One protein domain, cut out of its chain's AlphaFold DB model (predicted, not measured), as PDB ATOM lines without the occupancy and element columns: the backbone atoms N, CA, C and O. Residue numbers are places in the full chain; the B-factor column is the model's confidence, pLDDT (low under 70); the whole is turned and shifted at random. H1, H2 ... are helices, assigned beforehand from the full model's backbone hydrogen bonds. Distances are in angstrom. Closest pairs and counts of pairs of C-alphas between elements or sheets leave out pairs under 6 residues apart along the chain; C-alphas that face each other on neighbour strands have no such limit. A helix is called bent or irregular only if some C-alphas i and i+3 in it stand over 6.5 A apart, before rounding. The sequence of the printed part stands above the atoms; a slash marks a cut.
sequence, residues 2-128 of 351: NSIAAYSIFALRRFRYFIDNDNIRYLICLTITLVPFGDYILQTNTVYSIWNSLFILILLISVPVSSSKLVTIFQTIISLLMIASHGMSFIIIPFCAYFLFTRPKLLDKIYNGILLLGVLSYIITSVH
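AT A GLANCE: This is residues 2 to 128 of the 351 residues of an uncharacterized protein of Herpetosiphon aurantiacus (strain ATCC 23779 / DSM 785 / 114-95) (UniProt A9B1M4). A four-helix up-and-down bundle, H5 to H8, each helix running against the one before it, is extended beyond H5 by two more helices: H1 packs on H5, and H3 packs on H1 from the far side. In the bundle H8 joins H6 and H7, and H5 closes the ring loosely, meeting H6 at a steep tilt of 45 degrees by residues 79 to 85 of H6 alone; the short H2 and H4 lie at opposite ends of the H1 and H3 part, where the chain turns. The printed part has 127 residues, with eight named helices in the order H1 to H8 and no named strand, an all-helix domain. It is compact, with a radius of gyration of the C-alphas of 15.2 A, and spans 40 by 37 by 25 A.

HOW THE PARTS SIT: H8, residues 106 to 126, is the longest helix. It touches H7, residues 89 to 102, closest at the C-alphas of Leu 100 and Lys 109, 4.5 A; this hairpin has a shallow tilt of 28 degrees. H8 touches H6, residues 69 to 85, the same way at a shallow tilt of 22 degrees, with the C-alphas of Leu 80 and Gly 118 closest, 6.3 A. The hub is H5, residues 46 to 62. It forms a hairpin with H6, at a steep tilt of 45 degrees; residues 79 to 85 of H6 alone touch it, closest at the C-alphas of Ser 53 and Met 82, 5.9 A. H5 touches H7 at a shallow tilt of 11 degrees, closest at the C-alphas of Leu 54 and Ser 89, 6.7 A. With residues 49 to 56 alone, H5 touches H1, residues 2 to 11, closest at the C-alphas of Ala 6 and Ile 56, 6.0 A. H1 touches H3, residues 22 to 34, opposite ways, closest at the C-alphas of Tyr 7 and Cys 29, 5.3 A. H3 and H5 are apart. H2, residues 13 to 17, is near H5; H4, residues 40 to 44, is close but not clearly touching H5. Every O i to N i+4 pair is within hydrogen-bond range in H3, H4, H6 and H8, against 4 of 6 in H1, 11 of 13 in H5, 7 of 10 in H7 and 0 of 1 in H2, where 2 of 2 O i to N i+3 pairs are.

IN THESE COORDINATES: H8 measures 29.6 A, H5 24.8 A, H6 24.2 A, H7 20.8 A and H3 17.9 A. H1 begins at C-alpha 2, (16.726, -11.962, 25.838), and H8 ends at C-alpha 126, (-1.557, -20.067, 12.369). H1 and H7 are irregular: C-alphas 7 and 10 are 7.4 A apart, C-alphas 91 and 94 7.0 A.

THE WHOLE: The C-alphas of Asn 23 and His 128 are farthest apart, 45.8 A. The printed part has no cut and no long link. Mean pLDDT of the printed part is 82.8; residues 2 to 7, 34 to 49 and 127 to 128 are under 70.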
ATOM      1  N   ASN A   2      16.573 -11.320  27.162       46.78
ATOM      2  CA  ASN A   2      16.726 -11.962  25.838       46.78
ATOM      3  C   ASN A   2      17.840 -11.369  24.959       46.78
ATOM      4  O   ASN A   2      18.539 -12.119  24.287       46.78
ATOM      5  N   SER A   3      18.057 -10.052  25.005       55.94
ATOM      6  CA  SER A   3      19.122  -9.392  24.239       55.94
ATOM      7  C   SER A   3      20.515  -9.836  24.700       55.94
ATOM      8  O   SER A   3      21.344 -10.192  23.878       55.94
ATOM      9  N   ILE A   4      20.746  -9.944  26.016       59.78
ATOM     10  CA  ILE A   4      22.021 -10.436  26.571       59.78
ATOM     11  C   ILE A   4      22.274 -11.879  26.124       59.78
ATOM     12  O   ILE A   4      23.381 -12.212  25.707       59.78
ATOM     13  N   ALA A   5      21.247 -12.733  26.157       59.16
ATOM     14  CA  ALA A   5      21.358 -14.113  25.693       59.16
ATOM     15  C   ALA A   5      21.656 -14.186  24.185       59.16
ATOM     16  O   ALA A   5      22.558 -14.916  23.788       59.16
ATOM     17  N   ALA A   6      20.964 -13.398  23.355       60.00
ATOM     18  CA  ALA A   6      21.206 -13.330  21.912       60.00
ATOM     19  C   ALA A   6      22.626 -12.840  21.584       60.00
ATOM     20  O   ALA A   6      23.272 -13.384  20.692       60.00
ATOM     21  N   TYR A   7      23.134 -11.863  22.336       68.31
ATOM     22  CA  TYR A   7      24.444 -11.252  22.091       68.31
ATOM     23  C   TYR A   7      25.610 -12.053  22.664       68.31
ATOM     24  O   TYR A   7      26.738 -11.902  22.212       68.31
ATOM     25  N   SER A   8      25.353 -12.938  23.629       73.69
ATOM     26  CA  SER A   8      26.372 -13.808  24.231       73.69
ATOM     27  C   SER A   8      26.351 -15.236  23.690       73.69
ATOM     28  O   SER A   8      27.227 -16.030  24.031       73.69
ATOM     29  N   ILE A   9      25.394 -15.590  22.826       77.06
ATOM     30  CA  ILE A   9      25.185 -16.979  22.405       77.06
ATOM     31  C   ILE A   9      26.409 -17.584  21.701       77.06
ATOM     32  O   ILE A   9      26.714 -18.759  21.920       77.06
ATOM     33  N   PHE A  10      27.167 -16.780  20.944       76.25
ATOM     34  CA  PHE A  10      28.411 -17.212  20.295       76.25
ATOM     35  C   PHE A  10      29.512 -17.574  21.303       76.25
ATOM     36  O   PHE A  10      30.398 -18.364  20.983       76.25
ATOM     37  N   ALA A  11      29.456 -17.095  22.549       80.06
ATOM     38  CA  ALA A  11      30.414 -17.480  23.584       80.06
ATOM     39  C   ALA A  11      30.267 -18.955  24.011       80.06
ATOM     40  O   ALA A  11      31.214 -19.539  24.547       80.06
ATOM     41  N   LEU A  12      29.115 -19.590  23.759       80.62
ATOM     42  CA  LEU A  12      28.885 -20.983  24.141       80.62
ATOM     43  C   LEU A  12      29.798 -21.936  23.355       80.62
ATOM     44  O   LEU A  12      29.934 -21.836  22.136       80.62
ATOM     45  N   ARG A  13      30.353 -22.945  24.044       82.12
ATOM     46  CA  ARG A  13      31.301 -23.922  23.466       82.12
ATOM     47  C   ARG A  13      30.794 -24.609  22.196       82.12
ATOM     48  O   ARG A  13      31.592 -24.913  21.321       82.12
ATOM     49  N   ARG A  14      29.484 -24.839  22.069       81.88
ATOM     50  CA  ARG A  14      28.889 -25.479  20.882       81.88
ATOM     51  C   ARG A  14      29.063 -24.668  19.592       81.88
ATOM     52  O   ARG A  14      29.100 -25.256  18.520       81.88
ATOM     53  N   PHE A  15      29.233 -23.346  19.688       81.81
ATOM     54  CA  PHE A  15      29.520 -22.492  18.531       81.81
ATOM     55  C   PHE A  15      30.983 -22.553  18.089       81.81
ATOM     56  O   PHE A  15      31.308 -21.962  17.066       81.81
ATOM     57  N   ARG A  16      31.847 -23.336  18.763       81.69
ATOM     58  CA  ARG A  16      33.133 -23.760  18.180       81.69
ATOM     59  C   ARG A  16      32.937 -24.470  16.846       81.69
ATOM     60  O   ARG A  16      33.753 -24.298  15.966       81.69
ATOM     61  N   TYR A  17      31.803 -25.155  16.668       77.06
ATOM     62  CA  TYR A  17      31.431 -25.737  15.379       77.06
ATOM     63  C   TYR A  17      31.421 -24.712  14.231       77.06
ATOM     64  O   TYR A  17      31.716 -25.060  13.091       77.06
ATOM     65  N   PHE A  18      31.068 -23.462  14.543       72.38
ATOM     66  CA  PHE A  18      31.083 -22.354  13.596       72.38
ATOM     67  C   PHE A  18      32.443 -21.675  13.549       72.38
ATOM     68  O   PHE A  18      33.066 -21.564  12.499       72.38
ATOM     69  N   ILE A  19      32.907 -21.263  14.723       77.62
ATOM     70  CA  ILE A  19      34.082 -20.429  14.893       77.62
ATOM     71  C   ILE A  19      34.954 -21.069  15.969       77.62
ATOM     72  O   ILE A  19      34.735 -20.872  17.169       77.62
ATOM     73  N   ASP A  20      35.966 -21.823  15.548       78.56
ATOM     74  CA  ASP A  20      36.833 -22.584  16.458       78.56
ATOM     75  C   ASP A  20      37.551 -21.693  17.489       78.56
ATOM     76  O   ASP A  20      37.821 -22.117  18.613       78.56
ATOM     77  N   ASN A  21      37.837 -20.437  17.135       79.38
ATOM     78  CA  ASN A  21      38.615 -19.517  17.959       79.38
ATOM     79  C   ASN A  21      37.731 -18.681  18.900       79.38
ATOM     80  O   ASN A  21      36.898 -17.880  18.471       79.38
ATOM     81  N   ASP A  22      37.977 -18.843  20.200       80.56
ATOM     82  CA  ASP A  22      37.236 -18.192  21.278       80.56
ATOM     83  C   ASP A  22      37.335 -16.652  21.230       80.56
ATOM     84  O   ASP A  22      36.329 -15.977  21.445       80.56
ATOM     85  N   ASN A  23      38.488 -16.087  20.851       79.06
ATOM     86  CA  ASN A  23      38.693 -14.633  20.794       79.06
ATOM     87  C   ASN A  23      37.802 -13.960  19.747       79.06
ATOM     88  O   ASN A  23      37.289 -12.871  19.987       79.06
ATOM     89  N   ILE A  24      37.576 -14.604  18.599       76.88
ATOM     90  CA  ILE A  24      36.658 -14.063  17.584       76.88
ATOM     91  C   ILE A  24      35.233 -14.152  18.082       76.88
ATOM     92  O   ILE A  24      34.471 -13.222  17.882       76.88
ATOM     93  N   ARG A  25      34.851 -15.270  18.711       82.38
ATOM     94  CA  ARG A  25      33.490 -15.403  19.226       82.38
ATOM     95  C   ARG A  25      33.214 -14.312  20.250       82.38
ATOM     96  O   ARG A  25      32.161 -13.693  20.184       82.38
ATOM     97  N   TYR A  26      34.183 -14.002  21.113       80.69
ATOM     98  CA  TYR A  26      34.103 -12.850  22.007       80.69
ATOM     99  C   TYR A  26      34.073 -11.518  21.263       80.69
ATOM    100  O   TYR A  26      33.267 -10.671  21.628       80.69
ATOM    101  N   LEU A  27      34.869 -11.333  20.207       80.38
ATOM    102  CA  LEU A  27      34.828 -10.122  19.384       80.38
ATOM    103  C   LEU A  27      33.482  -9.951  18.668       80.38
ATOM    104  O   LEU A  27      32.985  -8.836  18.599       80.38
ATOM    105  N   ILE A  28      32.875 -11.025  18.165       79.31
ATOM    106  CA  ILE A  28      31.543 -11.018  17.555       79.31
ATOM    107  C   ILE A  28      30.506 -10.682  18.614       79.31
ATOM    108  O   ILE A  28      29.730  -9.763  18.396       79.31
ATOM    109  N   CYS A  29      30.522 -11.351  19.771       81.31
ATOM    110  CA  CYS A  29      29.633 -11.014  20.884       81.31
ATOM    111  C   CYS A  29      29.780  -9.541  21.283       81.31
ATOM    112  O   CYS A  29      28.785  -8.839  21.435       81.31
ATOM    113  N   LEU A  30      31.018  -9.061  21.422       78.75
ATOM    114  CA  LEU A  30      31.329  -7.684  21.777       78.75
ATOM    115  C   LEU A  30      30.844  -6.723  20.694       78.75
ATOM    116  O   LEU A  30      30.188  -5.749  21.020       78.75
ATOM    117  N   THR A  31      31.098  -7.009  19.419       74.75
ATOM    118  CA  THR A  31      30.664  -6.169  18.296       74.75
ATOM    119  C   THR A  31      29.146  -6.134  18.214       74.75
ATOM    120  O   THR A  31      28.570  -5.062  18.173       74.75
ATOM    121  N   ILE A  32      28.472  -7.279  18.282       74.50
ATOM    122  CA  ILE A  32      27.007  -7.368  18.312       74.50
ATOM    123  C   ILE A  32      26.427  -6.608  19.517       74.50
ATOM    124  O   ILE A  32      25.380  -5.980  19.403       74.50
ATOM    125  N   THR A  33      27.111  -6.636  20.665       71.81
ATOM    126  CA  THR A  33      26.694  -5.901  21.872       71.81
ATOM    127  C   THR A  33      26.920  -4.396  21.733       71.81
ATOM    128  O   THR A  33      26.071  -3.607  22.140       71.81
ATOM    129  N   LEU A  34      28.071  -3.993  21.190       69.44
ATOM    130  CA  LEU A  34      28.474  -2.596  21.025       69.44
ATOM    131  C   LEU A  34      27.781  -1.924  19.851       69.44
ATOM    132  O   LEU A  34      27.730  -0.698  19.812       69.44
ATOM    133  N   VAL A  35      27.294  -2.706  18.892       66.06
ATOM    134  CA  VAL A  35      26.670  -2.185  17.700       66.06
ATOM    135  C   VAL A  35      25.150  -2.313  17.816       66.06
ATOM    136  O   VAL A  35      24.594  -3.396  17.621       66.06
ATOM    137  N   PRO A  36      24.446  -1.214  18.134       59.22
ATOM    138  CA  PRO A  36      23.007  -1.235  18.292       59.22
ATOM    139  C   PRO A  36      22.354  -1.235  16.909       59.22
ATOM    140  O   PRO A  36      21.899  -0.209  16.416       59.22
ATOM    141  N   PHE A  37      22.246  -2.412  16.290       59.19
ATOM    142  CA  PHE A  37      21.364  -2.599  15.125       59.19
ATOM    143  C   PHE A  37      19.881  -2.447  15.483       59.19
ATOM    144  O   PHE A  37      19.024  -2.481  14.606       59.19
ATOM    145  N   GLY A  38      19.570  -2.316  16.778       50.09
ATOM    146  CA  GLY A  38      18.244  -2.005  17.282       50.09
ATOM    147  C   GLY A  38      18.199  -0.646  17.982       50.09
ATOM    148  O   GLY A  38      19.063  -0.332  18.795       50.09
ATOM    149  N   ASP A  39      17.142   0.109  17.693       52.62
ATOM    150  CA  ASP A  39      16.662   1.280  18.434       52.62
ATOM    151  C   ASP A  39      16.623   1.064  19.966       52.62
ATOM    152  O   ASP A  39      16.423  -0.048  20.458       52.62
ATOM    153  N   TYR A  40      16.745   2.124  20.760       47.94
ATOM    154  CA  TYR A  40      16.450   2.091  22.196       47.94
ATOM    155  C   TYR A  40      15.023   1.602  22.485       47.94
ATOM    156  O   TYR A  40      14.814   0.813  23.410       47.94
ATOM    157  N   ILE A  41      14.040   1.976  21.657       47.97
ATOM    158  CA  ILE A  41      12.673   1.432  21.755       47.97
ATOM    159  C   ILE A  41      12.663  -0.070  21.402       47.97
ATOM    160  O   ILE A  41      11.836  -0.833  21.898       47.97
ATOM    161  N   LEU A  42      13.625  -0.541  20.599       49.47
ATOM    162  CA  LEU A  42      13.819  -1.956  20.261       49.47
ATOM    163  C   LEU A  42      14.477  -2.755  21.406       49.47
ATOM    164  O   LEU A  42      14.241  -3.956  21.506       49.47
ATOM    165  N   GLN A  43      15.229  -2.128  22.318       48.94
ATOM    166  CA  GLN A  43      15.749  -2.806  23.519       48.94
ATOM    167  C   GLN A  43      14.705  -2.944  24.639       48.94
ATOM    168  O   GLN A  43      14.795  -3.873  25.443       48.94
ATOM    169  N   THR A  44      13.711  -2.053  24.680       50.06
ATOM    170  CA  THR A  44      12.701  -1.984  25.749       50.06
ATOM    171  C   THR A  44      11.360  -2.641  25.392       50.06
ATOM    172  O   THR A  44      10.546  -2.872  26.282       50.06
ATOM    173  N   ASN A  45      11.128  -3.006  24.123       56.41
ATOM    174  CA  ASN A  45       9.836  -3.510  23.644       56.41
ATOM    175  C   ASN A  45       9.829  -5.037  23.394       56.41
ATOM    176  O   ASN A  45      10.720  -5.606  22.754       56.41
ATOM    177  N   THR A  46       8.773  -5.714  23.853       58.41
ATOM    178  CA  THR A  46       8.503  -7.153  23.658       58.41
ATOM    179  C   THR A  46       8.541  -7.580  22.189       58.41
ATOM    180  O   THR A  46       8.949  -8.706  21.896       58.41
ATOM    181  N   VAL A  47       8.219  -6.675  21.258       59.09
ATOM    182  CA  VAL A  47       8.269  -6.913  19.803       59.09
ATOM    183  C   VAL A  47       9.653  -7.375  19.326       59.09
ATOM    184  O   VAL A  47       9.739  -8.145  18.372       59.09
ATOM    185  N   TYR A  48      10.743  -6.977  19.989       62.47
ATOM    186  CA  TYR A  48      12.094  -7.381  19.585       62.47
ATOM    187  C   TYR A  48      12.627  -8.629  20.269       62.47
ATOM    188  O   TYR A  48      13.497  -9.311  19.727       62.47
ATOM    189  N   SER A  49      12.068  -8.985  21.429       69.19
ATOM    190  CA  SER A  49      12.323 -10.306  22.007       69.19
ATOM    191  C   SER A  49      11.967 -11.403  21.007       69.19
ATOM    192  O   SER A  49      12.700 -12.376  20.912       69.19
ATOM    193  N   ILE A  50      10.931 -11.186  20.191       80.50
ATOM    194  CA  ILE A  50      10.533 -12.095  19.114       80.50
ATOM    195  C   ILE A  50      11.637 -12.207  18.043       80.50
ATOM    196  O   ILE A  50      12.069 -13.319  17.744       80.50
ATOM    197  N   TRP A  51      12.184 -11.097  17.531       82.44
ATOM    198  CA  TRP A  51      13.281 -11.124  16.544       82.44
ATOM    199  C   TRP A  51      14.567 -11.757  17.094       82.44
ATOM    200  O   TRP A  51      15.193 -12.573  16.422       82.44
ATOM    201  N   ASN A  52      14.933 -11.449  18.342       83.06
ATOM    202  CA  ASN A  52      16.053 -12.105  19.019       83.06
ATOM    203  C   ASN A  52      15.805 -13.608  19.210       83.06
ATOM    204  O   ASN A  52      16.723 -14.400  19.023       83.06
ATOM    205  N   SER A  53      14.574 -14.024  19.523       87.94
ATOM    206  CA  SER A  53      14.200 -15.440  19.582       87.94
ATOM    207  C   SER A  53      14.347 -16.133  18.228       87.94
ATOM    208  O   SER A  53      14.880 -17.237  18.188       87.94
ATOM    209  N   LEU A  54      13.956 -15.495  17.118       90.12
ATOM    210  CA  LEU A  54      14.184 -16.047  15.777       90.12
ATOM    211  C   LEU A  54      15.673 -16.140  15.444       90.12
ATOM    212  O   LEU A  54      16.116 -17.154  14.913       90.12
ATOM    213  N   PHE A  55      16.459 -15.124  15.792       88.44
ATOM    214  CA  PHE A  55      17.905 -15.170  15.602       88.44
ATOM    215  C   PHE A  55      18.547 -16.310  16.408       88.44
ATOM    216  O   PHE A  55      19.299 -17.112  15.858       88.44
ATOM    217  N   ILE A  56      18.186 -16.449  17.687       88.62
ATOM    218  CA  ILE A  56      18.629 -17.558  18.540       88.62
ATOM    219  C   ILE A  56      18.207 -18.904  17.943       88.62
ATOM    220  O   ILE A  56      19.020 -19.822  17.909       88.62
ATOM    221  N   LEU A  57      16.973 -19.027  17.448       92.31
ATOM    222  CA  LEU A  57      16.466 -20.237  16.801       92.31
ATOM    223  C   LEU A  57      17.295 -20.612  15.564       92.31
ATOM    224  O   LEU A  57      17.713 -21.761  15.439       92.31
ATOM    225  N   ILE A  58      17.589 -19.646  14.688       91.19
ATOM    226  CA  ILE A  58      18.449 -19.842  13.512       91.19
ATOM    227  C   ILE A  58      19.826 -20.360  13.948       91.19
ATOM    228  O   ILE A  58      20.317 -21.359  13.420       91.19
ATOM    229  N   LEU A  59      20.433 -19.728  14.953       88.06
ATOM    230  CA  LEU A  59      21.737 -20.130  15.478       88.06
ATOM    231  C   LEU A  59      21.712 -21.519  16.135       88.06
ATOM    232  O   LEU A  59      22.651 -22.295  15.963       88.06
ATOM    233  N   LEU A  60      20.639 -21.852  16.856       89.81
ATOM    234  CA  LEU A  60      20.430 -23.149  17.505       89.81
ATOM    235  C   LEU A  60      20.311 -24.297  16.505       89.81
ATOM    236  O   LEU A  60      20.904 -25.347  16.731       89.81
ATOM    237  N   ILE A  61      19.571 -24.098  15.414       91.12
ATOM    238  CA  ILE A  61      19.393 -25.098  14.347       91.12
ATOM    239  C   ILE A  61      20.702 -25.335  13.594       91.12
ATOM    240  O   ILE A  61      20.987 -26.435  13.123       91.12
ATOM    241  N   SER A  62      21.519 -24.290  13.500       87.19
ATOM    242  CA  SER A  62      22.773 -24.327  12.765       87.19
ATOM    243  C   SER A  62      23.843 -25.169  13.497       87.19
ATOM    244  O   SER A  62      24.702 -25.768  12.849       87.19
ATOM    245  N   VAL A  63      23.792 -25.304  14.829       87.56
ATOM    246  CA  VAL A  63      24.730 -26.149  15.604       87.56
ATOM    247  C   VAL A  63      24.183 -27.567  15.847       87.56
ATOM    248  O   VAL A  63      22.978 -27.737  16.017       87.56
ATOM    249  N   PRO A  64      25.048 -28.598  15.945       88.81
ATOM    250  CA  PRO A  64      24.643 -29.908  16.460       88.81
ATOM    251  C   PRO A  64      24.052 -29.819  17.875       88.81
ATOM    252  O   PRO A  64      24.495 -29.002  18.694       88.81
ATOM    253  N   VAL A  65      23.096 -30.693  18.191       92.31
ATOM    254  CA  VAL A  65      22.500 -30.775  19.530       92.31
ATOM    255  C   VAL A  65      23.485 -31.354  20.549       92.31
ATOM    256  O   VAL A  65      24.473 -32.016  20.215       92.31
ATOM    257  N   SER A  66      23.212 -31.098  21.829       89.38
ATOM    258  CA  SER A  66      23.987 -31.677  22.929       89.38
ATOM    259  C   SER A  66      23.887 -33.207  22.936       89.38
ATOM    260  O   SER A  66      22.861 -33.785  22.582       89.38
ATOM    261  N   SER A  67      24.938 -33.886  23.402       88.31
ATOM    262  CA  SER A  67      24.890 -35.334  23.651       88.31
ATOM    263  C   SER A  67      23.947 -35.701  24.804       88.31
ATOM    264  O   SER A  67      23.465 -36.831  24.868       88.31
ATOM    265  N   SER A  68      23.661 -34.759  25.708       92.62
ATOM    266  CA  SER A  68      22.732 -34.972  26.818       92.62
ATOM    267  C   SER A  68      21.280 -34.946  26.337       92.62
ATOM    268  O   SER A  68      20.793 -33.920  25.861       92.62
ATOM    269  N   LYS A  69      20.566 -36.064  26.530       92.69
ATOM    270  CA  LYS A  69      19.148 -36.212  26.155       92.69
ATOM    271  C   LYS A  69      18.262 -35.138  26.791       92.69
ATOM    272  O   LYS A  69      17.443 -34.552  26.096       92.69
ATOM    273  N   LEU A  70      18.459 -34.846  28.080       94.69
ATOM    274  CA  LEU A  70      17.685 -33.822  28.795       94.69
ATOM    275  C   LEU A  70      17.883 -32.429  28.190       94.69
ATOM    276  O   LEU A  70      16.911 -31.714  27.956       94.69
ATOM    277  N   VAL A  71      19.130 -32.066  27.877       91.88
ATOM    278  CA  VAL A  71      19.439 -30.774  27.245       91.88
ATOM    279  C   VAL A  71      18.802 -30.689  25.859       91.88
ATOM    280  O   VAL A  71      18.256 -29.648  25.505       91.88
ATOM    281  N   THR A  72      18.815 -31.779  25.094       93.75
ATOM    282  CA  THR A  72      18.187 -31.837  23.767       93.75
ATOM    283  C   THR A  72      16.668 -31.729  23.843       93.75
ATOM    284  O   THR A  72      16.082 -30.989  23.053       93.75
ATOM    285  N   ILE A  73      16.018 -32.383  24.809       95.94
ATOM    286  CA  ILE A  73      14.572 -32.237  25.043       95.94
ATOM    287  C   ILE A  73      14.244 -30.778  25.363       95.94
ATOM    288  O   ILE A  73      13.390 -30.180  24.710       95.94
ATOM    289  N   PHE A  74      14.973 -30.171  26.300       95.25
ATOM    290  CA  PHE A  74      14.767 -28.776  26.677       95.25
ATOM    291  C   PHE A  74      15.002 -27.812  25.504       95.25
ATOM    292  O   PHE A  74      14.177 -26.938  25.243       95.25
ATOM    293  N   GLN A  75      16.077 -28.013  24.734       93.88
ATOM    294  CA  GLN A  75      16.352 -27.247  23.517       93.88
ATOM    295  C   GLN A  75      15.227 -27.405  22.487       93.88
ATOM    296  O   GLN A  75      14.858 -26.424  21.847       93.88
ATOM    297  N   THR A  76      14.669 -28.608  22.331       96.94
ATOM    298  CA  THR A  76      13.549 -28.880  21.416       96.94
ATOM    299  C   THR A  76      12.306 -28.110  21.835       96.94
ATOM    300  O   THR A  76      11.747 -27.385  21.019       96.94
ATOM    301  N   ILE A  77      11.924 -28.192  23.113       97.19
ATOM    302  CA  ILE A  77      10.768 -27.472  23.660       97.19
ATOM    303  C   ILE A  77      10.935 -25.964  23.451       97.19
ATOM    304  O   ILE A  77      10.049 -25.320  22.897       97.19
ATOM    305  N   ILE A  78      12.094 -25.406  23.813       94.62
ATOM    306  CA  ILE A  78      12.377 -23.979  23.607       94.62
ATOM    307  C   ILE A  78      12.298 -23.604  22.127       94.62
ATOM    308  O   ILE A  78      11.708 -22.583  21.787       94.62
ATOM    309  N   SER A  79      12.875 -24.418  21.241       96.00
ATOM    310  CA  SER A  79      12.881 -24.134  19.804       96.00
ATOM    311  C   SER A  79      11.458 -24.133  19.233       96.00
ATOM    312  O   SER A  79      11.118 -23.245  18.458       96.00
ATOM    313  N   LEU A  80      10.602 -25.070  19.658       96.94
ATOM    314  CA  LEU A  80       9.188 -25.111  19.276       96.94
ATOM    315  C   LEU A  80       8.414 -23.891  19.791       96.94
ATOM    316  O   LEU A  80       7.632 -23.307  19.044       96.94
ATOM    317  N   LEU A  81       8.676 -23.451  21.025       94.88
ATOM    318  CA  LEU A  81       8.095 -22.213  21.556       94.88
ATOM    319  C   LEU A  81       8.540 -20.985  20.746       94.88
ATOM    320  O   LEU A  81       7.718 -20.122  20.442       94.88
ATOM    321  N   MET A  82       9.814 -20.913  20.345       94.50
ATOM    322  CA  MET A  82      10.323 -19.841  19.479       94.50
ATOM    323  C   MET A  82       9.670 -19.864  18.089       94.50
ATOM    324  O   MET A  82       9.321 -18.803  17.575       94.50
ATOM    325  N   ILE A  83       9.461 -21.054  17.507       94.81
ATOM    326  CA  ILE A  83       8.738 -21.234  16.237       94.81
ATOM    327  C   ILE A  83       7.312 -20.689  16.352       94.81
ATOM    328  O   ILE A  83       6.906 -19.879  15.520       94.81
ATOM    329  N   ALA A  84       6.588 -21.080  17.404       92.31
ATOM    330  CA  ALA A  84       5.215 -20.639  17.651       92.31
ATOM    331  C   ALA A  84       5.112 -19.127  17.926       92.31
ATOM    332  O   ALA A  84       4.087 -18.508  17.651       92.31
ATOM    333  N   SER A  85       6.186 -18.520  18.440       89.25
ATOM    334  CA  SER A  85       6.229 -17.098  18.791       89.25
ATOM    335  C   SER A  85       6.531 -16.170  17.609       89.25
ATOM    336  O   SER A  85       6.417 -14.954  17.762       89.25
ATOM    337  N   HIS A  86       6.941 -16.689  16.441       87.12
ATOM    338  CA  HIS A  86       7.370 -15.841  15.326       87.12
ATOM    339  C   HIS A  86       6.838 -16.292  13.963       87.12
ATOM    340  O   HIS A  86       7.233 -17.321  13.425       87.12
ATOM    341  N   GLY A  87       6.090 -15.401  13.303       85.06
ATOM    342  CA  GLY A  87       5.532 -15.641  11.965       85.06
ATOM    343  C   GLY A  87       6.540 -15.812  10.819       85.06
ATOM    344  O   GLY A  87       6.123 -16.141   9.722       85.06
ATOM    345  N   MET A  88       7.843 -15.606  11.045       86.94
ATOM    346  CA  MET A  88       8.913 -15.781  10.043       86.94
ATOM    347  C   MET A  88       9.709 -17.070  10.271       86.94
ATOM    348  O   MET A  88      10.693 -17.317   9.579       86.94
ATOM    349  N   SER A  89       9.296 -17.905  11.230       91.81
ATOM    350  CA  SER A  89       9.956 -19.173  11.551       91.81
ATOM    351  C   SER A  89      10.033 -20.124  10.353       91.81
ATOM    352  O   SER A  89      10.963 -20.914  10.268       91.81
ATOM    353  N   PHE A  90       9.146 -19.993   9.364       90.25
ATOM    354  CA  PHE A  90       9.180 -20.788   8.135       90.25
ATOM    355  C   PHE A  90      10.467 -20.654   7.312       90.25
ATOM    356  O   PHE A  90      10.785 -21.554   6.535       90.25
ATOM    357  N   ILE A  91      11.265 -19.601   7.517       90.25
ATOM    358  CA  ILE A  91      12.578 -19.488   6.873       90.25
ATOM    359  C   ILE A  91      13.548 -20.604   7.288       90.25
ATOM    360  O   ILE A  91      14.515 -20.878   6.581       90.25
ATOM    361  N   ILE A  92      13.289 -21.276   8.413       92.50
ATOM    362  CA  ILE A  92      14.140 -22.360   8.905       92.50
ATOM    363  C   ILE A  92      13.851 -23.706   8.221       92.50
ATOM    364  O   ILE A  92      14.651 -24.624   8.360       92.50
ATOM    365  N   ILE A  93      12.754 -23.839   7.459       93.94
ATOM    366  CA  ILE A  93      12.391 -25.071   6.728       93.94
ATOM    367  C   ILE A  93      13.558 -25.636   5.907       93.94
ATOM    368  O   ILE A  93      13.900 -26.802   6.123       93.94
ATOM    369  N   PRO A  94      14.201 -24.866   5.002       92.00
ATOM    370  CA  PRO A  94      15.312 -25.386   4.207       92.00
ATOM    371  C   PRO A  94      16.478 -25.870   5.076       92.00
ATOM    372  O   PRO A  94      17.114 -26.860   4.729       92.00
ATOM    373  N   PHE A  95      16.720 -25.240   6.228       90.88
ATOM    374  CA  PHE A  95      17.775 -25.642   7.162       90.88
ATOM    375  C   PHE A  95      17.441 -26.941   7.879       90.88
ATOM    376  O   PHE A  95      18.255 -27.862   7.879       90.88
ATOM    377  N   CYS A  96      16.237 -27.045   8.442       94.44
ATOM    378  CA  CYS A  96      15.783 -28.264   9.100       94.44
ATOM    379  C   CYS A  96      15.771 -29.438   8.116       94.44
ATOM    380  O   CYS A  96      16.261 -30.511   8.450       94.44
ATOM    381  N   ALA A  97      15.285 -29.231   6.887       95.50
ATOM    382  CA  ALA A  97      15.308 -30.248   5.841       95.50
ATOM    383  C   ALA A  97      16.748 -30.638   5.471       95.50
ATOM    384  O   ALA A  97      17.097 -31.814   5.515       95.50
ATOM    385  N   TYR A  98      17.617 -29.666   5.183       92.50
ATOM    386  CA  TYR A  98      19.018 -29.932   4.861       92.50
ATOM    387  C   TYR A  98      19.726 -30.713   5.978       92.50
ATOM    388  O   TYR A  98      20.364 -31.734   5.713       92.50
ATOM    389  N   PHE A  99      19.588 -30.291   7.237       92.00
ATOM    390  CA  PHE A  99      20.239 -30.949   8.371       92.00
ATOM    391  C   PHE A  99      19.616 -32.298   8.734       92.00
ATOM    392  O   PHE A  99      20.343 -33.188   9.174       92.00
ATOM    393  N   LEU A 100      18.320 -32.500   8.487       95.56
ATOM    394  CA  LEU A 100      17.669 -33.806   8.615       95.56
ATOM    395  C   LEU A 100      18.351 -34.865   7.732       95.56
ATOM    396  O   LEU A 100      18.545 -36.001   8.169       95.56
ATOM    397  N   PHE A 101      18.764 -34.492   6.517       95.00
ATOM    398  CA  PHE A 101      19.407 -35.421   5.584       95.00
ATOM    399  C   PHE A 101      20.928 -35.498   5.745       95.00
ATOM    400  O   PHE A 101      21.501 -36.575   5.582       95.00
ATOM    401  N   THR A 102      21.588 -34.393   6.099       91.00
ATOM    402  CA  THR A 102      23.059 -34.305   6.079       91.00
ATOM    403  C   THR A 102      23.745 -34.555   7.420       91.00
ATOM    404  O   THR A 102      24.924 -34.914   7.436       91.00
ATOM    405  N   ARG A 103      23.063 -34.393   8.566       89.69
ATOM    406  CA  ARG A 103      23.702 -34.598   9.877       89.69
ATOM    407  C   ARG A 103      23.968 -36.086  10.134       89.69
ATOM    408  O   ARG A 103      23.076 -36.904   9.923       89.69
ATOM    409  N   PRO A 104      25.153 -36.467  10.647       90.62
ATOM    410  CA  PRO A 104      25.495 -37.876  10.834       90.62
ATOM    411  C   PRO A 104      24.788 -38.523  12.034       90.62
ATOM    412  O   PRO A 104      24.486 -39.712  12.000       90.62
ATOM    413  N   LYS A 105      24.508 -37.769  13.107       94.06
ATOM    414  CA  LYS A 105      23.927 -38.326  14.337       94.06
ATOM    415  C   LYS A 105      22.406 -38.413  14.241       94.06
ATOM    416  O   LYS A 105      21.746 -37.431  13.914       94.06
ATOM    417  N   LEU A 106      21.841 -39.555  14.638       95.06
ATOM    418  CA  LEU A 106      20.389 -39.769  14.658       95.06
ATOM    419  C   LEU A 106      19.646 -38.735  15.523       95.06
ATOM    420  O   LEU A 106      18.588 -38.261  15.127       95.06
ATOM    421  N   LEU A 107      20.213 -38.340  16.669       95.44
ATOM    422  CA  LEU A 107      19.607 -37.326  17.543       95.44
ATOM    423  C   LEU A 107      19.464 -35.959  16.857       95.44
ATOM    424  O   LEU A 107      18.431 -35.316  17.019       95.44
ATOM    425  N   ASP A 108      20.454 -35.540  16.059       94.62
ATOM    426  CA  ASP A 108      20.370 -34.299  15.277       94.62
ATOM    427  C   ASP A 108      19.250 -34.395  14.233       94.62
ATOM    428  O   ASP A 108      18.485 -33.449  14.052       94.62
ATOM    429  N   LYS A 109      19.122 -35.551  13.568       95.94
ATOM    430  CA  LYS A 109      18.056 -35.795  12.588       95.94
ATOM    431  C   LYS A 109      16.676 -35.718  13.236       95.94
ATOM    432  O   LYS A 109      15.814 -35.010  12.730       95.94
ATOM    433  N   ILE A 110      16.485 -36.387  14.375       97.00
ATOM    434  CA  ILE A 110      15.219 -36.360  15.124       97.00
ATOM    435  C   ILE A 110      14.873 -34.929  15.540       97.00
ATOM    436  O   ILE A 110      13.752 -34.489  15.306       97.00
ATOM    437  N   TYR A 111      15.833 -34.184  16.098       96.81
ATOM    438  CA  TYR A 111      15.633 -32.782  16.469       96.81
ATOM    439  C   TYR A 111      15.161 -31.940  15.277       96.81
ATOM    440  O   TYR A 111      14.105 -31.315  15.349       96.81
ATOM    441  N   ASN A 112      15.887 -31.975  14.156       96.94
ATOM    442  CA  ASN A 112      15.529 -31.207  12.962       96.94
ATOM    443  C   ASN A 112      14.194 -31.659  12.348       96.94
ATOM    444  O   ASN A 112      13.434 -30.822  11.870       96.94
ATOM    445  N   GLY A 113      13.878 -32.956  12.404       98.06
ATOM    446  CA  GLY A 113      12.588 -33.499  11.978       98.06
ATOM    447  C   GLY A 113      11.426 -32.974  12.823       98.06
ATOM    448  O   GLY A 113      10.429 -32.519  12.272       98.06
ATOM    449  N   ILE A 114      11.578 -32.952  14.152       98.06
ATOM    450  CA  ILE A 114      10.578 -32.381  15.067       98.06
ATOM    451  C   ILE A 114      10.387 -30.886  14.795       98.06
ATOM    452  O   ILE A 114       9.252 -30.422  14.735       98.06
ATOM    453  N   LEU A 115      11.471 -30.128  14.598       97.69
ATOM    454  CA  LEU A 115      11.358 -28.703  14.282       97.69
ATOM    455  C   LEU A 115      10.699 -28.458  12.927       97.69
ATOM    456  O   LEU A 115       9.860 -27.569  12.824       97.69
ATOM    457  N   LEU A 116      11.038 -29.248  11.906       97.50
ATOM    458  CA  LEU A 116      10.402 -29.168  10.593       97.50
ATOM    459  C   LEU A 116       8.893 -29.403  10.704       97.50
ATOM    460  O   LEU A 116       8.114 -28.592  10.209       97.50
ATOM    461  N   LEU A 117       8.485 -30.467  11.403       97.62
ATOM    462  CA  LEU A 117       7.074 -30.742  11.673       97.62
ATOM    463  C   LEU A 117       6.421 -29.596  12.452       97.62
ATOM    464  O   LEU A 117       5.356 -29.140  12.061       97.62
ATOM    465  N   GLY A 118       7.084 -29.071  13.485       96.56
ATOM    466  CA  GLY A 118       6.582 -27.947  14.276       96.56
ATOM    467  C   GLY A 118       6.325 -26.691  13.441       96.56
ATOM    468  O   GLY A 118       5.282 -26.059  13.583       96.56
ATOM    469  N   VAL A 119       7.235 -26.353  12.523       95.31
ATOM    470  CA  VAL A 119       7.062 -25.220  11.602       95.31
ATOM    471  C   VAL A 119       5.923 -25.469  10.616       95.31
ATOM    472  O   VAL A 119       5.116 -24.573  10.386       95.31
ATOM    473  N   LEU A 120       5.821 -26.672  10.046       95.00
ATOM    474  CA  LEU A 120       4.734 -27.013   9.123       95.00
ATOM    475  C   LEU A 120       3.370 -26.972   9.825       95.00
ATOM    476  O   LEU A 120       2.433 -26.371   9.302       95.00
ATOM    477  N   SER A 121       3.267 -27.527  11.034       94.75
ATOM    478  CA  SER A 121       2.067 -27.437  11.870       94.75
ATOM    479  C   SER A 121       1.718 -25.990  12.204       94.75
ATOM    480  O   SER A 121       0.549 -25.614  12.137       94.75
ATOM    481  N   TYR A 122       2.714 -25.155  12.511       91.69
ATOM    482  CA  TYR A 122       2.506 -23.726  12.732       91.69
ATOM    483  C   TYR A 122       1.946 -23.035  11.483       91.69
ATOM    484  O   TYR A 122       0.956 -22.320  11.584       91.69
ATOM    485  N   ILE A 123       2.508 -23.291  10.295       88.81
ATOM    486  CA  ILE A 123       2.014 -22.707   9.038       88.81
ATOM    487  C   ILE A 123       0.557 -23.113   8.788       88.81
ATOM    488  O   ILE A 123      -0.268 -22.251   8.507       88.81
ATOM    489  N   ILE A 124       0.229 -24.399   8.941       89.12
ATOM    490  CA  ILE A 124      -1.127 -24.922   8.705       89.12
ATOM    491  C   ILE A 124      -2.151 -24.322   9.682       89.12
ATOM    492  O   ILE A 124      -3.280 -24.042   9.291       89.12
ATOM    493  N   THR A 125      -1.776 -24.137  10.951       88.88
ATOM    494  CA  THR A 125      -2.710 -23.718  12.016       88.88
ATOM    495  C   THR A 125      -2.797 -22.206  12.205       88.88
ATOM    496  O   THR A 125      -3.856 -21.698  12.560       88.88
ATOM    497  N   SER A 126      -1.693 -21.485  12.001       79.31
ATOM    498  CA  SER A 126      -1.557 -20.067  12.369       79.31
ATOM    499  C   SER A 126      -1.631 -19.120  11.177       79.31
ATOM    500  O   SER A 126      -1.928 -17.937  11.353       79.31
ATOM    501  N   VAL A 127      -1.397 -19.605   9.954       66.88
ATOM    502  CA  VAL A 127      -1.675 -18.825   8.746       66.88
ATOM    503  C   VAL A 127      -3.168 -18.951   8.465       66.88
ATOM    504  O   VAL A 127      -3.605 -19.725   7.615       66.88
ATOM    505  N   HIS A 128      -3.977 -18.169   9.186       60.69
ATOM    506  CA  HIS A 128      -5.309 -17.846   8.682       60.69
ATOM    507  C   HIS A 128      -5.152 -17.335   7.245       60.69
ATOM    508  O   HIS A 128      -4.155 -16.662   6.971       60.69
TER     509      HIS A 128